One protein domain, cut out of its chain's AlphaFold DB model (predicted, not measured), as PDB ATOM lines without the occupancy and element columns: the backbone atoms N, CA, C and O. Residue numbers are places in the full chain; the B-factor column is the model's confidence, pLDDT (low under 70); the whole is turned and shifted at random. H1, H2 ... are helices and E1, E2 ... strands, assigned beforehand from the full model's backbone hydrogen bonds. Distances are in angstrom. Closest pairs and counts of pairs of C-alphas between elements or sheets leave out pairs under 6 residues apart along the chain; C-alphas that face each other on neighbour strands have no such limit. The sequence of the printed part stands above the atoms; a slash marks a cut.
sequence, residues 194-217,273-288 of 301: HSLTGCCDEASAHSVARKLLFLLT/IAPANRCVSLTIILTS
ATOM      1  N   HIS A 194     -15.292  -5.090 -38.379       84.56
ATOM      2  CA  HIS A 194     -14.178  -4.412 -39.025       84.56
ATOM      3  C   HIS A 194     -14.175  -4.764 -40.510       84.56
ATOM      4  O   HIS A 194     -14.213  -5.945 -40.871       84.56
ATOM      5  N   SER A 195     -14.148  -3.739 -41.363       87.25
ATOM      6  CA  SER A 195     -13.965  -3.902 -42.805       87.25
ATOM      7  C   SER A 195     -12.541  -3.497 -43.166       87.25
ATOM      8  O   SER A 195     -12.101  -2.393 -42.835       87.25
ATOM      9  N   LEU A 196     -11.817  -4.423 -43.796       89.69
ATOM     10  CA  LEU A 196     -10.474  -4.197 -44.312       89.69
ATOM     11  C   LEU A 196     -10.562  -3.990 -45.825       89.69
ATOM     12  O   LEU A 196     -11.095  -4.844 -46.536       89.69
ATOM     13  N   THR A 197     -10.027  -2.874 -46.313       89.94
ATOM     14  CA  THR A 197      -9.961  -2.565 -47.748       89.94
ATOM     15  C   THR A 197      -8.522  -2.251 -48.162       89.94
ATOM     16  O   THR A 197      -7.704  -1.873 -47.324       89.94
ATOM     17  N   GLY A 198      -8.189  -2.430 -49.445       89.19
ATOM     18  CA  GLY A 198      -6.852  -2.127 -49.985       89.19
ATOM     19  C   GLY A 198      -5.864  -3.300 -50.028       89.19
ATOM     20  O   GLY A 198      -4.686  -3.090 -50.304       89.19
ATOM     21  N   CYS A 199      -6.311  -4.536 -49.786       90.06
ATOM     22  CA  CYS A 199      -5.479  -5.726 -49.977       90.06
ATOM     23  C   CYS A 199      -5.574  -6.240 -51.418       90.06
ATOM     24  O   CYS A 199      -6.667  -6.350 -51.973       90.06
ATOM     25  N   CYS A 200      -4.422  -6.569 -52.011       89.06
ATOM     26  CA  CYS A 200      -4.336  -7.071 -53.384       89.06
ATOM     27  C   CYS A 200      -4.791  -8.532 -53.514       89.06
ATOM     28  O   CYS A 200      -5.176  -8.965 -54.596       89.06
ATOM     29  N   ASP A 201      -4.732  -9.289 -52.421       91.50
ATOM     30  CA  ASP A 201      -4.982 -10.723 -52.375       91.50
ATOM     31  C   ASP A 201      -5.522 -11.142 -50.997       91.50
ATOM     32  O   ASP A 201      -5.410 -10.426 -49.998       91.50
ATOM     33  N   GLU A 202      -6.134 -12.320 -50.934       88.94
ATOM     34  CA  GLU A 202      -6.751 -12.836 -49.710       88.94
ATOM     35  C   GLU A 202      -5.715 -13.177 -48.621       88.94
ATOM     36  O   GLU A 202      -5.965 -12.971 -47.430       88.94
ATOM     37  N   ALA A 203      -4.524 -13.643 -49.009       89.88
ATOM     38  CA  ALA A 203      -3.477 -14.004 -48.059       89.88
ATOM     39  C   ALA A 203      -2.910 -12.763 -47.350       89.88
ATOM     40  O   ALA A 203      -2.699 -12.792 -46.129       89.88
ATOM     41  N   SER A 204      -2.727 -11.653 -48.072       88.44
ATOM     42  CA  SER A 204      -2.334 -10.371 -47.479       88.44
ATOM     43  C   SER A 204      -3.420  -9.813 -46.559       88.44
ATOM     44  O   SER A 204      -3.094  -9.408 -45.438       88.44
ATOM     45  N   ALA A 205      -4.699  -9.895 -46.944       89.50
ATOM     46  CA  ALA A 205      -5.817  -9.506 -46.079       89.50
ATOM     47  C   ALA A 205      -5.830 -10.302 -44.763       89.50
ATOM     48  O   ALA A 205      -5.953  -9.731 -43.675       89.50
ATOM     49  N   HIS A 206      -5.625 -11.616 -44.840       90.19
ATOM     50  CA  HIS A 206      -5.604 -12.483 -43.667       90.19
ATOM     51  C   HIS A 206      -4.381 -12.237 -42.763       90.19
ATOM     52  O   HIS A 206      -4.493 -12.264 -41.533       90.19
ATOM     53  N   SER A 207      -3.217 -11.945 -43.348       90.25
ATOM     54  CA  SER A 207      -2.008 -11.572 -42.603       90.25
ATOM     55  C   SER A 207      -2.196 -10.259 -41.832       90.25
ATOM     56  O   SER A 207      -1.902 -10.194 -40.634       90.25
ATOM     57  N   VAL A 208      -2.760  -9.234 -42.482       90.38
ATOM     58  CA  VAL A 208      -3.063  -7.936 -41.855       90.38
ATOM     59  C   VAL A 208      -4.096  -8.099 -40.741       90.38
ATOM     60  O   VAL A 208      -3.886  -7.604 -39.633       90.38
ATOM     61  N   ALA A 209      -5.155  -8.872 -40.984       90.88
ATOM     62  CA  ALA A 209      -6.172  -9.189 -39.987       90.88
ATOM     63  C   ALA A 209      -5.593  -9.848 -38.724       90.88
ATOM     64  O   ALA A 209      -5.943  -9.465 -37.607       90.88
ATOM     65  N   ARG A 210      -4.685 -10.822 -38.880       90.56
ATOM     66  CA  ARG A 210      -4.031 -11.493 -37.744       90.56
ATOM     67  C   ARG A 210      -3.155 -10.540 -36.940       90.56
ATOM     68  O   ARG A 210      -3.210 -10.571 -35.713       90.56
ATOM     69  N   LYS A 211      -2.374  -9.687 -37.610       89.00
ATOM     70  CA  LYS A 211      -1.544  -8.675 -36.935       89.00
ATOM     71  C   LYS A 211      -2.393  -7.655 -36.186       89.00
ATOM     72  O   LYS A 211      -2.059  -7.296 -35.063       89.00
ATOM     73  N   LEU A 212      -3.503  -7.224 -36.778       87.88
ATOM     74  CA  LEU A 212      -4.421  -6.285 -36.147       87.88
ATOM     75  C   LEU A 212      -5.106  -6.896 -34.924       87.88
ATOM     76  O   LEU A 212      -5.165  -6.260 -33.877       87.88
ATOM     77  N   LEU A 213      -5.548  -8.153 -35.026       88.88
ATOM     78  CA  LEU A 213      -6.090  -8.887 -33.887       88.88
ATOM     79  C   LEU A 213      -5.055  -9.000 -32.765       88.88
ATOM     80  O   LEU A 213      -5.386  -8.730 -31.616       88.88
ATOM     81  N   PHE A 214      -3.807  -9.334 -33.105       88.56
ATOM     82  CA  PHE A 214      -2.715  -9.393 -32.138       88.56
ATOM     83  C   PHE A 214      -2.528  -8.046 -31.425       88.56
ATOM     84  O   PHE A 214      -2.572  -8.008 -30.201       88.56
ATOM     85  N   LEU A 215      -2.431  -6.935 -32.164       85.94
ATOM     86  CA  LEU A 215      -2.293  -5.592 -31.584       85.94
ATOM     87  C   LEU A 215      -3.464  -5.214 -30.668       85.94
ATOM     88  O   LEU A 215      -3.233  -4.682 -29.585       85.94
ATOM     89  N   LEU A 216      -4.703  -5.521 -31.065       85.19
ATOM     90  CA  LEU A 216      -5.880  -5.277 -30.230       85.19
ATOM     91  C   LEU A 216      -5.836  -6.108 -28.941       85.19
ATOM     92  O   LEU A 216      -6.127  -5.587 -27.868       85.19
ATOM     93  N   THR A 217      -5.428  -7.377 -29.027       87.06
ATOM     94  CA  THR A 217      -5.319  -8.246 -27.846       87.06
ATOM     95  C   THR A 217      -4.155  -7.868 -26.931       87.06
ATOM     96  O   THR A 217      -4.310  -7.909 -25.717       87.06
ATOM     97  N   ILE A 273     -17.564 -13.587 -47.282       43.88
ATOM     98  CA  ILE A 273     -16.763 -13.052 -48.382       43.88
ATOM     99  C   ILE A 273     -17.746 -12.677 -49.488       43.88
ATOM    100  O   ILE A 273     -18.414 -13.542 -50.049       43.88
ATOM    101  N   ALA A 274     -17.872 -11.382 -49.772       38.47
ATOM    102  CA  ALA A 274     -18.672 -10.899 -50.892       38.47
ATOM    103  C   ALA A 274     -17.738 -10.594 -52.075       38.47
ATOM    104  O   ALA A 274     -16.827  -9.774 -51.917       38.47
ATOM    105  N   PRO A 275     -17.931 -11.215 -53.252       32.97
ATOM    106  CA  PRO A 275     -17.171 -10.858 -54.438       32.97
ATOM    107  C   PRO A 275     -17.670  -9.507 -54.960       32.97
ATOM    108  O   PRO A 275     -18.750  -9.407 -55.538       32.97
ATOM    109  N   ALA A 276     -16.881  -8.455 -54.755       38.69
ATOM    110  CA  ALA A 276     -17.043  -7.190 -55.456       38.69
ATOM    111  C   ALA A 276     -15.890  -7.046 -56.452       38.69
ATOM    112  O   ALA A 276     -14.722  -7.228 -56.105       38.69
ATOM    113  N   ASN A 277     -16.231  -6.758 -57.708       41.88
ATOM    114  CA  ASN A 277     -15.295  -6.604 -58.817       41.88
ATOM    115  C   ASN A 277     -14.027  -5.832 -58.392       41.88
ATOM    116  O   ASN A 277     -14.084  -4.647 -58.082       41.88
ATOM    117  N   ARG A 278     -12.886  -6.536 -58.418       43.19
ATOM    118  CA  ARG A 278     -11.505  -6.057 -58.195       43.19
ATOM    119  C   ARG A 278     -11.069  -5.699 -56.768       43.19
ATOM    120  O   ARG A 278      -9.921  -5.293 -56.611       43.19
ATOM    121  N   CYS A 279     -11.887  -5.886 -55.734       42.25
ATOM    122  CA  CYS A 279     -11.456  -5.671 -54.344       42.25
ATOM    123  C   CYS A 279     -12.006  -6.765 -53.422       42.25
ATOM    124  O   CYS A 279     -13.217  -6.948 -53.314       42.25
ATOM    125  N   VAL A 280     -11.113  -7.475 -52.727       47.53
ATOM    126  CA  VAL A 280     -11.505  -8.432 -51.686       47.53
ATOM    127  C   VAL A 280     -11.910  -7.637 -50.448       47.53
ATOM    128  O   VAL A 280     -11.069  -7.040 -49.782       47.53
ATOM    129  N   SER A 281     -13.209  -7.607 -50.149       43.78
ATOM    130  CA  SER A 281     -13.727  -7.036 -48.906       43.78
ATOM    131  C   SER A 281     -13.863  -8.145 -47.867       43.78
ATOM    132  O   SER A 281     -14.817  -8.925 -47.896       43.78
ATOM    133  N   LEU A 282     -12.907  -8.213 -46.939       57.97
ATOM    134  CA  LEU A 282     -12.961  -9.132 -45.806       57.97
ATOM    135  C   LEU A 282     -13.703  -8.451 -44.647       57.97
ATOM    136  O   LEU A 282     -13.228  -7.454 -44.098       57.97
ATOM    137  N   THR A 283     -14.860  -8.995 -44.265       59.03
ATOM    138  CA  THR A 283     -15.575  -8.560 -43.056       59.03
ATOM    139  C   THR A 283     -15.252  -9.519 -41.922       59.03
ATOM    140  O   THR A 283     -15.596 -10.701 -41.987       59.03
ATOM    141  N   ILE A 284     -14.599  -9.018 -40.875       73.00
ATOM    142  CA  ILE A 284     -14.345  -9.791 -39.658       73.00
ATOM    143  C   ILE A 284     -15.370  -9.350 -38.620       73.00
ATOM    144  O   ILE A 284     -15.368  -8.199 -38.178       73.00
ATOM    145  N   ILE A 285     -16.253 -10.272 -38.248       55.31
ATOM    146  CA  ILE A 285     -17.187 -10.081 -37.141       55.31
ATOM    147  C   ILE A 285     -16.474 -10.566 -35.879       55.31
ATOM    148  O   ILE A 285     -16.306 -11.768 -35.674       55.31
ATOM    149  N   LEU A 286     -16.014  -9.627 -35.052       48.25
ATOM    150  CA  LEU A 286     -15.532  -9.928 -33.710       48.25
ATOM    151  C   LEU A 286     -16.722  -9.796 -32.760       48.25
ATOM    152  O   LEU A 286     -17.086  -8.702 -32.341       48.25
ATOM    153  N   THR A 287     -17.359 -10.916 -32.431       40.34
ATOM    154  CA  THR A 287     -18.338 -10.955 -31.340       40.34
ATOM    155  C   THR A 287     -17.606 -10.842 -30.010       40.34
ATOM    156  O   THR A 287     -17.122 -11.835 -29.464       40.34
ATOM    157  N   SER A 288     -17.517  -9.622 -29.487       37.56
ATOM    158  CA  SER A 288     -17.130  -9.372 -28.101       37.56
ATOM    159  C   SER A 288     -18.246  -9.866 -27.177       37.56
ATOM    160  O   SER A 288     -19.292  -9.233 -27.065       37.56
TER     161      SER A 288
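This is residues 194 to 217 and 273 to 288 of the 301 residues of an uncharacterized protein of Cordyceps javanica (UniProt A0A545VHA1). Picture a small, loosely formed sheet with one helix, H1, that only grazes it, with its residues 202 to 209. In the sheet the longest strand, E3, has the short strand E1 beside it, while the short strand E2 meets it only at a point. The printed part has 40 residues, in the order E1, H1, E2, E3 along the chain; the sheet's order is E1, E3, E2, with E1 and E3 antiparallel, and the class is mixed, helices and strands. The whole is only just compact, close to loose, with a radius of gyration of the C-alphas of 10.5 A, and elongated, spanning 32 by 19 by 12 A.

Start at E1, residues 194 to 197, an edge strand. Its neighbour is E3, residues 279 to 285, antiparallel at 167 degrees; look for N 194 and O 284, 3.1 A apart, and N 284 and O 194, 3.1 A, both within hydrogen-bond range. C-alphas 195 and 283 face each other at 4.9 A. Next comes H1, residues 202 to 217, on the sheet but only grazing it; the closest C-alphas of H1 and E3 are those of Glu 202 and Val 280, 6.8 A apart, and those of E1 and H1 are Leu 196 and Ala 205, 7.3 A. In H1 every O i to N i+4 pair is within hydrogen-bond range. E2, residues 273 to 276, is the other edge strand; it meets E3 only at a point, where C-alphas 276 and 279 face each other at 5.9 A. E1 and E2 are apart.

Find C-alpha 194 at (-14.178, -4.412, -39.025), where E1 begins. H1 runs 22.4 A from C-alpha 202 at (-6.751, -12.836, -49.710) to C-alpha 217. E2 covers 9.2 A and E1 9.9 A, while E3 runs 18.7 A to C-alpha 285 at (-17.187, -10.081, -37.141).

The C-alphas farthest apart, of Thr 217 and Asn 277, are 32.6 A apart. Residues 218 to 272 are not printed, and C-alphas 217 and 273 are 24.0 A apart across this cut. The links E1 to H1 and E2 to E3 are tight. The mean pLDDT of the printed part is 71.9; look for values under 70 at residues 273 to 283 and 285 to 288.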